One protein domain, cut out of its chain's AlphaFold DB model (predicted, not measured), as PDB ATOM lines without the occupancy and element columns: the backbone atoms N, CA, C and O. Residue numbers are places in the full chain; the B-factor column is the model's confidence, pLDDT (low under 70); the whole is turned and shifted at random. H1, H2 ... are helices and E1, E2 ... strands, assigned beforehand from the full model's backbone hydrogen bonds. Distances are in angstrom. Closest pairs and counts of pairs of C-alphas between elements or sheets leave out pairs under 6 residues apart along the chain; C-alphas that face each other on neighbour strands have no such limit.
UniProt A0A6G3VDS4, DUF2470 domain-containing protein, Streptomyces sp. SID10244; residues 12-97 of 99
ATOM      1  N   ALA A  12      17.757  43.953 -54.830       90.00
ATOM      2  CA  ALA A  12      17.584  42.701 -54.096       90.00
ATOM      3  C   ALA A  12      18.801  41.771 -54.249       90.00
ATOM      4  O   ALA A  12      19.286  41.214 -53.263       90.00
ATOM      5  N   GLU A  13      19.337  41.635 -55.464       92.25
ATOM      6  CA  GLU A  13      20.537  40.830 -55.724       92.25
ATOM      7  C   GLU A  13      21.792  41.450 -55.092       92.25
ATOM      8  O   GLU A  13      22.648  40.722 -54.575       92.25
ATOM      9  N   LEU A  14      21.897  42.784 -55.076       93.00
ATOM     10  CA  LEU A  14      22.979  43.504 -54.401       93.00
ATOM     11  C   LEU A  14      22.924  43.303 -52.881       93.00
ATOM     12  O   LEU A  14      23.942  42.946 -52.282       93.00
ATOM     13  N   ILE A  15      21.743  43.443 -52.270       91.62
ATOM     14  CA  ILE A  15      21.514  43.194 -50.839       91.62
ATOM     15  C   ILE A  15      21.856  41.745 -50.492       91.62
ATOM     16  O   ILE A  15      22.637  41.493 -49.574       91.62
ATOM     17  N   GLN A  16      21.345  40.781 -51.266       91.31
ATOM     18  CA  GLN A  16      21.612  39.366 -51.020       91.31
ATOM     19  C   GLN A  16      23.107  39.043 -51.129       91.31
ATOM     20  O   GLN A  16      23.642  38.271 -50.330       91.31
ATOM     21  N   THR A  17      23.800  39.658 -52.085       92.38
ATOM     22  CA  THR A  17      25.247  39.508 -52.251       92.38
ATOM     23  C   THR A  17      26.024  40.083 -51.066       92.38
ATOM     24  O   THR A  17      26.939  39.425 -50.571       92.38
ATOM     25  N   ALA A  18      25.676  41.282 -50.595       92.94
ATOM     26  CA  ALA A  18      26.321  41.911 -49.445       92.94
ATOM     27  C   ALA A  18      26.114  41.090 -48.160       92.94
ATOM     28  O   ALA A  18      27.086  40.760 -47.479       92.94
ATOM     29  N   CYS A  19      24.883  40.648 -47.884       91.56
ATOM     30  CA  CYS A  19      24.574  39.820 -46.715       91.56
ATOM     31  C   CYS A  19      25.293  38.459 -46.727       91.56
ATOM     32  O   CYS A  19      25.617  37.937 -45.669       91.56
ATOM     33  N   ARG A  20      25.607  37.897 -47.904       90.81
ATOM     34  CA  ARG A  20      26.404  36.659 -48.022       90.81
ATOM     35  C   ARG A  20      27.905  36.850 -47.787       90.81
ATOM     36  O   ARG A  20      28.607  35.861 -47.597       90.81
ATOM     37  N   ARG A  21      28.422  38.080 -47.870       91.25
ATOM     38  CA  ARG A  21      29.856  38.381 -47.702       91.25
ATOM     39  C   ARG A  21      30.237  38.686 -46.264       91.25
ATOM     40  O   ARG A  21      31.389  38.476 -45.895       91.25
ATOM     41  N   VAL A  22      29.307  39.234 -45.491       90.38
ATOM     42  CA  VAL A  22      29.575  39.643 -44.114       90.38
ATOM     43  C   VAL A  22      29.655  38.437 -43.183       90.38
ATOM     44  O   VAL A  22      28.964  37.437 -43.357       90.38
ATOM     45  N   THR A  23      30.497  38.554 -42.162       85.81
ATOM     46  CA  THR A  23      30.631  37.574 -41.073       85.81
ATOM     47  C   THR A  23      29.999  38.072 -39.778       85.81
ATOM     48  O   THR A  23      30.244  37.511 -38.717       85.81
ATOM     49  N   GLY A  24      29.279  39.189 -39.835       90.88
ATOM     50  CA  GLY A  24      28.628  39.759 -38.677       90.88
ATOM     51  C   GLY A  24      27.822  41.003 -39.010       90.88
ATOM     52  O   GLY A  24      27.920  41.558 -40.107       90.88
ATOM     53  N   ALA A  25      27.005  41.399 -38.048       94.75
ATOM     54  CA  ALA A  25      26.090  42.524 -38.121       94.75
ATOM     55  C   ALA A  25      25.718  42.999 -36.717       94.75
ATOM     56  O   ALA A  25      26.107  42.386 -35.720       94.75
ATOM     57  N   THR A  26      24.939  44.070 -36.651       95.94
ATOM     58  CA  THR A  26      24.462  44.644 -35.395       95.94
ATOM     59  C   THR A  26      22.945  44.541 -35.339       95.94
ATOM     60  O   THR A  26      22.255  45.083 -36.198       95.94
ATOM     61  N   LEU A  27      22.424  43.842 -34.332       96.44
ATOM     62  CA  LEU A  27      21.001  43.760 -34.032       96.44
ATOM     63  C   LEU A  27      20.635  44.843 -33.016       96.44
ATOM     64  O   LEU A  27      21.201  44.891 -31.927       96.44
ATOM     65  N   ALA A  28      19.662  45.674 -33.354       96.75
ATOM     66  CA  ALA A  28      18.994  46.576 -32.432       96.75
ATOM     67  C   ALA A  28      17.552  46.105 -32.239       96.75
ATOM     68  O   ALA A  28      16.866  45.778 -33.210       96.75
ATOM     69  N   VAL A  29      17.094  46.092 -30.993       95.88
ATOM     70  CA  VAL A  29      15.704  45.804 -30.638       95.88
ATOM     71  C   VAL A  29      15.191  46.880 -29.696       95.88
ATOM     72  O   VAL A  29      15.972  47.572 -29.043       95.88
ATOM     73  N   GLU A  30      13.876  47.044 -29.632       92.00
ATOM     74  CA  GLU A  30      13.277  47.989 -28.696       92.00
ATOM     75  C   GLU A  30      13.587  47.596 -27.240       92.00
ATOM     76  O   GLU A  30      13.329  46.472 -26.822       92.00
ATOM     77  N   GLY A  31      14.136  48.536 -26.462       89.75
ATOM     78  CA  GLY A  31      14.346  48.367 -25.020       89.75
ATOM     79  C   GLY A  31      15.647  47.679 -24.590       89.75
ATOM     80  O   GLY A  31      15.810  47.470 -23.390       89.75
ATOM     81  N   ALA A  32      16.567  47.371 -25.510       93.56
ATOM     82  CA  ALA A  32      17.875  46.787 -25.195       93.56
ATOM     83  C   ALA A  32      19.026  47.466 -25.949       93.56
ATOM     84  O   ALA A  32      18.827  48.159 -26.951       93.56
ATOM     85  N   GLU A  33      20.245  47.230 -25.470       93.19
ATOM     86  CA  GLU A  33      21.465  47.640 -26.165       93.19
ATOM     87  C   GLU A  33      21.683  46.845 -27.460       93.19
ATOM     88  O   GLU A  33      21.192  45.725 -27.648       93.19
ATOM     89  N   THR A  34      22.467  47.415 -28.379       94.94
ATOM     90  CA  THR A  34      22.763  46.736 -29.641       94.94
ATOM     91  C   THR A  34      23.590  45.475 -29.408       94.94
ATOM     92  O   THR A  34      24.630  45.515 -28.749       94.94
ATOM     93  N   THR A  35      23.171  44.367 -30.011       94.12
ATOM     94  CA  THR A  35      23.826  43.065 -29.886       94.12
ATOM     95  C   THR A  35      24.572  42.715 -31.179       94.12
ATOM     96  O   THR A  35      23.950  42.682 -32.244       94.12
ATOM     97  N   PRO A  36      25.886  42.423 -31.143       93.56
ATOM     98  CA  PRO A  36      26.584  41.895 -32.309       93.56
ATOM     99  C   PRO A  36      26.080  40.482 -32.632       93.56
ATOM    100  O   PRO A  36      25.976  39.632 -31.746       93.56
ATOM    101  N   VAL A  37      25.800  40.214 -33.906       92.62
ATOM    102  CA  VAL A  37      25.366  38.900 -34.401       92.62
ATOM    103  C   VAL A  37      26.348  38.385 -35.444       92.62
ATOM    104  O   VAL A  37      26.842  39.147 -36.269       92.62
ATOM    105  N   ASN A  38      26.651  37.086 -35.407       81.56
ATOM    106  CA  ASN A  38      27.750  36.497 -36.190       81.56
ATOM    107  C   ASN A  38      27.330  35.965 -37.564       81.56
ATOM    108  O   ASN A  38      28.166  35.695 -38.419       81.56
ATOM    109  N   VAL A  39      26.041  35.729 -37.777       70.12
ATOM    110  CA  VAL A  39      25.554  35.126 -39.018       70.12
ATOM    111  C   VAL A  39      24.244  35.789 -39.377       70.12
ATOM    112  O   VAL A  39      23.386  35.933 -38.513       70.12
ATOM    113  N   ILE A  40      24.104  36.157 -40.647       77.50
ATOM    114  CA  ILE A  40      22.819  36.477 -41.257       77.50
ATOM    115  C   ILE A  40      22.623  35.507 -42.409       77.50
ATOM    116  O   ILE A  40      23.393  35.509 -43.369       77.50
ATOM    117  N   HIS A  41      21.579  34.694 -42.335       85.00
ATOM    118  CA  HIS A  41      21.101  33.953 -43.492       85.00
ATOM    119  C   HIS A  41      19.808  34.586 -43.995       85.00
ATOM    120  O   HIS A  41      18.825  34.647 -43.264       85.00
ATOM    121  N   LEU A  42      19.817  35.066 -45.239       88.38
ATOM    122  CA  LEU A  42      18.604  35.541 -45.899       88.38
ATOM    123  C   LEU A  42      17.925  34.380 -46.619       88.38
ATOM    124  O   LEU A  42      18.525  33.782 -47.519       88.38
ATOM    125  N   PHE A  43      16.675  34.112 -46.260       87.25
ATOM    126  CA  PHE A  43      15.831  33.120 -46.914       87.25
ATOM    127  C   PHE A  43      14.426  33.689 -47.096       87.25
ATOM    128  O   PHE A  43      13.796  34.126 -46.136       87.25
ATOM    129  N   GLU A  44      13.955  33.708 -48.344       86.31
ATOM    130  CA  GLU A  44      12.705  34.369 -48.734       86.31
ATOM    131  C   GLU A  44      12.635  35.816 -48.212       86.31
ATOM    132  O   GLU A  44      13.496  36.631 -48.545       86.31
ATOM    133  N   SER A  45      11.627  36.147 -47.405       85.81
ATOM    134  CA  SER A  45      11.419  37.464 -46.798       85.81
ATOM    135  C   SER A  45      11.987  37.580 -45.377       85.81
ATOM    136  O   SER A  45      11.640  38.518 -44.659       85.81
ATOM    137  N   GLN A  46      12.834  36.637 -44.951       90.75
ATOM    138  CA  GLN A  46      13.328  36.543 -43.578       90.75
ATOM    139  C   GLN A  46      14.854  36.616 -43.491       90.75
ATOM    140  O   GLN A  46      15.586  36.190 -44.389       90.75
ATOM    141  N   ALA A  47      15.325  37.130 -42.356       91.50
ATOM    142  CA  ALA A  47      16.720  37.121 -41.956       91.50
ATOM    143  C   ALA A  47      16.869  36.292 -40.678       91.50
ATOM    144  O   ALA A  47      16.274  36.608 -39.651       91.50
ATOM    145  N   PHE A  48      17.682  35.245 -40.741       92.06
ATOM    146  CA  PHE A  48      18.006  34.398 -39.601       92.06
ATOM    147  C   PHE A  48      19.323  34.857 -38.998       92.06
ATOM    148  O   PHE A  48      20.331  34.929 -39.707       92.06
ATOM    149  N   VAL A  49      19.311  35.139 -37.697       92.00
ATOM    150  CA  VAL A  49      20.481  35.602 -36.950       92.00
ATOM    151  C   VAL A  49      20.788  34.693 -35.773       92.00
ATOM    152  O   VAL A  49      19.889  34.124 -35.162       92.00
ATOM    153  N   LEU A  50      22.074  34.560 -35.447       91.69
ATOM    154  CA  LEU A  50      22.511  33.884 -34.228       91.69
ATOM    155  C   LEU A  50      22.729  34.922 -33.128       91.69
ATOM    156  O   LEU A  50      23.600  35.784 -33.256       91.69
ATOM    157  N   VAL A  51      21.949  34.803 -32.058       90.31
ATOM    158  CA  VAL A  51      21.971  35.677 -30.879       90.31
ATOM    159  C   VAL A  51      22.261  34.856 -29.614       90.31
ATOM    160  O   VAL A  51      21.885  33.682 -29.561       90.31
ATOM    161  N   PRO A  52      22.928  35.426 -28.592       90.81
ATOM    162  CA  PRO A  52      23.112  34.756 -27.306       90.81
ATOM    163  C   PRO A  52      21.770  34.400 -26.661       90.81
ATOM    164  O   PRO A  52      20.883  35.247 -26.560       90.81
ATOM    165  N   THR A  53      21.619  33.154 -26.210       90.12
ATOM    166  CA  THR A  53      20.367  32.656 -25.610       90.12
ATOM    167  C   THR A  53      20.011  33.371 -24.306       90.12
ATOM    168  O   THR A  53      18.837  33.533 -23.997       90.12
ATOM    169  N   ASP A  54      21.018  33.805 -23.554       91.25
ATOM    170  CA  ASP A  54      20.905  34.565 -22.307       91.25
ATOM    171  C   ASP A  54      20.971  36.090 -22.517       91.25
ATOM    172  O   ASP A  54      20.996  36.845 -21.546       91.25
ATOM    173  N   GLY A  55      20.997  36.552 -23.772       91.19
ATOM    174  CA  GLY A  55      21.038  37.971 -24.113       91.19
ATOM    175  C   GLY A  55      19.675  38.661 -24.003       91.19
ATOM    176  O   GLY A  55      18.626  38.045 -24.201       91.19
ATOM    177  N   GLU A  56      19.692  39.977 -23.767       93.62
ATOM    178  CA  GLU A  56      18.483  40.807 -23.628       93.62
ATOM    179  C   GLU A  56      17.540  40.684 -24.831       93.62
ATOM    180  O   GLU A  56      16.333  40.547 -24.651       93.62
ATOM    181  N   ALA A  57      18.081  40.642 -26.054       93.12
ATOM    182  CA  ALA A  57      17.277  40.491 -27.266       93.12
ATOM    183  C   ALA A  57      16.456  39.189 -27.283       93.12
ATOM    184  O   ALA A  57      15.315  39.201 -27.740       93.12
ATOM    185  N   MET A  58      17.003  38.081 -26.763       93.00
ATOM    186  CA  MET A  58      16.274  36.810 -26.670       93.00
ATOM    187  C   MET A  58      15.225  36.819 -25.563       93.00
ATOM    188  O   MET A  58      14.133  36.293 -25.768       93.00
ATOM    189  N   LEU A  59      15.534  37.430 -24.416       93.56
ATOM    190  CA  LEU A  59      14.584  37.570 -23.313       93.56
ATOM    191  C   LEU A  59      13.378  38.423 -23.732       93.56
ATOM    192  O   LEU A  59      12.242  37.970 -23.634       93.56
ATOM    193  N   LEU A  60      13.627  39.609 -24.294       94.31
ATOM    194  CA  LEU A  60      12.576  40.529 -24.732       94.31
ATOM    195  C   LEU A  60      11.736  39.957 -25.880       94.31
ATOM    196  O   LEU A  60      10.520  40.135 -25.895       94.31
ATOM    197  N   ALA A  61      12.357  39.248 -26.830       93.75
ATOM    198  CA  ALA A  61      11.619  38.575 -27.897       93.75
ATOM    199  C   ALA A  61      10.719  37.453 -27.355       93.75
ATOM    200  O   ALA A  61       9.622  37.256 -27.871       93.75
ATOM    201  N   GLY A  62      11.150  36.742 -26.306       92.31
ATOM    202  CA  GLY A  62      10.345  35.716 -25.637       92.31
ATOM    203  C   GLY A  62       9.101  36.268 -24.929       92.31
ATOM    204  O   GLY A  62       8.074  35.592 -24.888       92.31
ATOM    205  N   ASP A  63       9.170  37.508 -24.442       93.12
ATOM    206  CA  ASP A  63       8.058  38.206 -23.785       93.12
ATOM    207  C   ASP A  63       7.092  38.891 -24.777       93.12
ATOM    208  O   ASP A  63       6.074  39.452 -24.365       93.12
ATOM    209  N   CYS A  64       7.379  38.836 -26.086       93.94
ATOM    210  CA  CYS A  64       6.618  39.494 -27.154       93.94
ATOM    211  C   CYS A  64       5.989  38.461 -28.116       93.94
ATOM    212  O   CYS A  64       6.619  38.086 -29.105       93.94
ATOM    213  N   PRO A  65       4.731  38.021 -27.893       89.06
ATOM    214  CA  PRO A  65       4.084  36.974 -28.698       89.06
ATOM    215  C   PRO A  65       3.948  37.311 -30.188       89.06
ATOM    216  O   PRO A  65       4.004  36.418 -31.028       89.06
ATOM    217  N   ASP A  66       3.783  38.598 -30.505       91.50
ATOM    218  CA  ASP A  66       3.645  39.107 -31.876       91.50
ATOM    219  C   ASP A  66       5.006  39.458 -32.518       91.50
ATOM    220  O   ASP A  66       5.069  39.950 -33.647       91.50
ATOM    221  N   GLY A  67       6.105  39.185 -31.806       92.75
ATOM    222  CA  GLY A  67       7.469  39.536 -32.178       92.75
ATOM    223  C   GLY A  67       7.885  40.934 -31.710       92.75
ATOM    224  O   GLY A  67       7.077  41.848 -31.563       92.75
ATOM    225  N   LEU A  68       9.184  41.098 -31.467       95.94
ATOM    226  CA  LEU A  68       9.792  42.335 -30.976       95.94
ATOM    227  C   LEU A  68      10.299  43.183 -32.144       95.94
ATOM    228  O   LEU A  68      11.033  42.680 -32.992       95.94
ATOM    229  N   ALA A  69       9.951  44.471 -32.192       96.50
ATOM    230  CA  ALA A  69      10.443  45.370 -33.235       96.50
ATOM    231  C   ALA A  69      11.982  45.386 -33.266       96.50
ATOM    232  O   ALA A  69      12.640  45.615 -32.246       96.50
ATOM    233  N   ALA A  70      12.551  45.127 -34.444       95.75
ATOM    234  CA  ALA A  70      13.979  44.908 -34.610       95.75
ATOM    235  C   ALA A  70      14.532  45.522 -35.901       95.75
ATOM    236  O   ALA A  70      13.847  45.632 -36.924       95.75
ATOM    237  N   MET A  71      15.812  45.875 -35.841       96.38
ATOM    238  CA  MET A  71      16.617  46.351 -36.956       96.38
ATOM    239  C   MET A  71      17.948  45.604 -36.980       96.38
ATOM    240  O   MET A  71      18.627  45.513 -35.961       96.38
ATOM    241  N   VAL A  72      18.351  45.113 -38.147       95.44
ATOM    242  CA  VAL A  72      19.678  44.530 -38.362       95.44
ATOM    243  C   VAL A  72      20.465  45.424 -39.306       95.44
ATOM    244  O   VAL A  72      20.082  45.602 -40.461       95.44
ATOM    245  N   GLU A  73      21.571  45.971 -38.816       96.25
ATOM    246  CA  GLU A  73      22.531  46.724 -39.615       96.25
ATOM    247  C   GLU A  73      23.638  45.807 -40.137       96.25
ATOM    248  O   GLU A  73      24.333  45.133 -39.372       96.25
ATOM    249  N   VAL A  74      23.831  45.823 -41.454       95.00
ATOM    250  CA  VAL A  74      24.854  45.058 -42.162       95.00
ATOM    251  C   VAL A  74      25.818  46.012 -42.847       95.00
ATOM    252  O   VAL A  74      25.437  46.744 -43.760       95.00
ATOM    253  N   THR A  75      27.088  45.954 -42.448       94.81
ATOM    254  CA  THR A  75      28.166  46.733 -43.067       94.81
ATOM    255  C   THR A  75      29.035  45.819 -43.938       94.81
ATOM    256  O   THR A  75      29.842  45.047 -43.421       94.81
ATOM    257  N   ASP A  76      28.897  45.902 -45.269       93.94
ATOM    258  CA  ASP A  76      29.766  45.177 -46.212       93.94
ATOM    259  C   ASP A  76      31.049  45.976 -46.471       93.94
ATOM    260  O   ASP A  76      31.074  46.924 -47.258       93.94
ATOM    261  N   CYS A  77      32.139  45.572 -45.826       94.12
ATOM    262  CA  CYS A  77      33.459  46.163 -46.011       94.12
ATOM    263  C   CYS A  77      34.255  45.458 -47.122       94.12
ATOM    264  O   CYS A  77      34.263  44.232 -47.235       94.12
ATOM    265  N   ALA A  78      35.006  46.220 -47.921       94.06
ATOM    266  CA  ALA A  78      35.978  45.665 -48.856       94.06
ATOM    267  C   ALA A  78      37.037  44.823 -48.108       94.06
ATOM    268  O   ALA A  78      37.442  45.180 -47.000       94.06
ATOM    269  N   PRO A  79      37.536  43.718 -48.686       91.00
ATOM    270  CA  PRO A  79      38.567  42.894 -48.045       91.00
ATOM    271  C   PRO A  79      39.976  43.507 -48.129       91.00
ATOM    272  O   PRO A  79      40.913  42.952 -47.568       91.00
ATOM    273  N   ILE A  80      40.125  44.624 -48.843       94.12
ATOM    274  CA  ILE A  80      41.375  45.365 -49.020       94.12
ATOM    275  C   ILE A  80      41.282  46.721 -48.318       94.12
ATOM    276  O   ILE A  80      40.193  47.290 -48.203       94.12
ATOM    277  N   ASP A  81      42.424  47.244 -47.883       90.69
ATOM    278  CA  ASP A  81      42.500  48.546 -47.226       90.69
ATOM    279  C   ASP A  81      42.326  49.672 -48.252       90.69
ATOM    280  O   ASP A  81      43.218  49.990 -49.041       90.69
ATOM    281  N   LEU A  82      41.135  50.265 -48.249       93.25
ATOM    282  CA  LEU A  82      40.773  51.438 -49.038       93.25
ATOM    283  C   LEU A  82      40.590  52.640 -48.111       93.25
ATOM    284  O   LEU A  82      40.336  52.481 -46.919       93.25
ATOM    285  N   ARG A  83      40.669  53.855 -48.670       94.75
ATOM    286  CA  ARG A  83      40.349  55.082 -47.917       94.75
ATOM    287  C   ARG A  83      38.912  55.053 -47.384       94.75
ATOM    288  O   ARG A  83      38.694  55.469 -46.256       94.75
ATOM    289  N   GLU A  84      37.979  54.580 -48.204       94.25
ATOM    290  CA  GLU A  84      36.609  54.258 -47.808       94.25
ATOM    291  C   GLU A  84      36.410  52.760 -48.019       94.25
ATOM    292  O   GLU A  84      36.490  52.271 -49.149       94.25
ATOM    293  N   ARG A  85      36.242  52.023 -46.922       94.44
ATOM    294  CA  ARG A  85      36.172  50.560 -46.946       94.44
ATOM    295  C   ARG A  85      34.732  50.072 -47.062       94.44
ATOM    296  O   ARG A  85      34.529  48.954 -47.539       94.44
ATOM    297  N   VAL A  86      33.750  50.873 -46.655       95.31
ATOM    298  CA  VAL A  86      32.336  50.497 -46.690       95.31
ATOM    299  C   VAL A  86      31.859  50.488 -48.142       95.31
ATOM    300  O   VAL A  86      31.791  51.519 -48.803       95.31
ATOM    301  N   ARG A  87      31.538  49.297 -48.656       93.50
ATOM    302  CA  ARG A  87      30.950  49.115 -49.993       93.50
ATOM    303  C   ARG A  87      29.444  49.306 -49.966       93.50
ATOM    304  O   ARG A  87      28.866  49.779 -50.941       93.50
ATOM    305  N   SER A  88      28.802  48.880 -48.883       93.81
ATOM    306  CA  SER A  88      27.354  48.964 -48.707       93.81
ATOM    307  C   SER A  88      26.997  48.956 -47.226       93.81
ATOM    308  O   SER A  88      27.664  48.300 -46.425       93.81
ATOM    309  N   LEU A  89      25.920  49.663 -46.899       95.62
ATOM    310  CA  LEU A  89      25.300  49.684 -45.582       95.62
ATOM    311  C   LEU A  89      23.817  49.365 -45.771       95.62
ATOM    312  O   LEU A  89      23.145  50.013 -46.572       95.62
ATOM    313  N   ILE A  90      23.346  48.309 -45.114       95.19
ATOM    314  CA  ILE A  90      22.002  47.757 -45.301       95.19
ATOM    315  C   ILE A  90      21.322  47.675 -43.944       95.19
ATOM    316  O   ILE A  90      21.915  47.202 -42.979       95.19
ATOM    317  N   TRP A  91      20.058  48.080 -43.905       95.69
ATOM    318  CA  TRP A  91      19.200  47.976 -42.734       95.69
ATOM    319  C   TRP A  91      18.015  47.079 -43.060       95.69
ATOM    320  O   TRP A  91      17.249  47.363 -43.982       95.69
ATOM    321  N   LEU A  92      17.888  45.984 -42.318       93.62
ATOM    322  CA  LEU A  92      16.758  45.067 -42.407       93.62
ATOM    323  C   LEU A  92      15.854  45.317 -41.207       93.62
ATOM    324  O   LEU A  92      16.274  45.091 -40.073       93.62
ATOM    325  N   ASN A  93      14.628  45.774 -41.444       94.44
ATOM    326  CA  ASN A  93      13.655  46.008 -40.386       94.44
ATOM    327  C   ASN A  93      12.619  44.880 -40.334       94.44
ATOM    328  O   ASN A  93      12.220  44.337 -41.364       94.44
ATOM    329  N   GLY A  94      12.149  44.547 -39.138       94.50
ATOM    330  CA  GLY A  94      11.138  43.510 -38.972       94.50
ATOM    331  C   GLY A  94      10.779  43.254 -37.517       94.50
ATOM    332  O   GLY A  94      10.998  44.104 -36.656       94.50
ATOM    333  N   HIS A  95      10.227  42.069 -37.266       95.62
ATOM    334  CA  HIS A  95       9.882  41.595 -35.929       95.62
ATOM    335  C   HIS A  95      10.726  40.363 -35.597       95.62
ATOM    336  O   HIS A  95      10.643  39.337 -36.278       95.62
ATOM    337  N   LEU A  96      11.551  40.480 -34.562       94.69
ATOM    338  CA  LEU A  96      12.359  39.402 -34.018       94.69
ATOM    339  C   LEU A  96      11.471  38.426 -33.248       94.69
ATOM    340  O   LEU A  96      10.672  38.825 -32.404       94.69
ATOM    341  N   HIS A  97      11.651  37.142 -33.521       92.69
ATOM    342  CA  HIS A  97      11.011  36.048 -32.809       92.69
ATOM    343  C   HIS A  97      11.959  34.846 -32.788       92.69
ATOM    344  O   HIS A  97      12.814  34.703 -33.665       92.69
TER     345      HIS A  97
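What this domain is: This is residues 12 to 97 of the 99 residues of the protein "DUF2470 domain-containing protein" of Streptomyces sp. SID10244 (UniProt A0A6G3VDS4). A long antiparallel hairpin, E5 and E6, runs the length of an elongated domain and, with the shorter E1 and E2, makes a twisted four-stranded sheet. H1 and a small hairpin, E3 and E4, cover one face of this sheet side by side, the other face is bare, and H2 sits near the end where E5 begins; the loop of residues 78 to 85 lies at the other end. The printed part has 86 residues, with two named helices and six named strands in the order H1 E1 E2 E3 E4 H2 E5 E6. The class is mixed, helices and strands, and the larger sheet has the order E2 - E1 - E5 - E6, all antiparallel. The whole is compact, with a radius of gyration of the C-alphas of 13.6 A and spans of 43 by 26 by 17 A.

Where its parts are: H1 is residues 12 to 21, 14.5 A long, from C-alpha 12 at (17.584, 42.701, -54.096). E1 is residues 25 to 29, 13.2 A, and E2 residues 35 to 37. E3 is residues 40 to 43 and E4 residues 46 to 49. H2 is residues 56 to 62. E5 is residues 68 to 77, 28.3 A, from C-alpha 68 at (9.792, 42.335, -30.976). E6 is residues 86 to 96, 26.1 A, ending at C-alpha 96 at (12.359, 39.402, -34.018), and it bends by 53 degrees at residue 93.

How they stand to each other: In the larger sheet E2 and E6 are edge strands, and from edge to edge the strands' lines turn by 71 degrees. H1 is on this sheet at a height of 9.0 A, over E5 and E6 and across the strands, at 74 degrees to E5 on the local plane; this gives two layers, a helix on one face of a sheet. The closest C-alphas of H1 and E5 are those of Ala 18 and Asp 76, 5.7 A apart. In the hairpin E1 and E2, N 27 and O 35 are 2.8 A apart, within hydrogen-bond range. Across E1 and E5, N 28 and O 71 are 2.8 A apart, and across the hairpin E5 and E6, N 72 and O 92 are 2.8 A apart, both within range. E2 runs on into E3 across a break of 2 residues, at 64 degrees. In the hairpin E3 and E4, N 41 and O 48 are within range at 2.9 A. The closest C-alphas of H1 and E3 are those of Cys 19 and Ile 40, 6.6 A apart. H2 is on the larger sheet at a height of 8.6 A, over none of its strands but only just, with 2 of its C-alphas falling on E1 and 2 on E6. The closest C-alphas of H2 and E5 are those of Ala 61 and Leu 68, 5.2 A apart. H1 and H2 are apart. In H1 and H2 every O i to N i+4 pair is within hydrogen-bond range.

The domain as a whole: The two C-alphas farthest apart are those of Pro 65 and Arg 83, 44.9 A. The printed part runs from 12 to 97 with no cut. No link is long; E4 to H2 and E5 to E6 are short, and the others are tight. The mean pLDDT of the printed part is 92.2, and no printed residue is under 70.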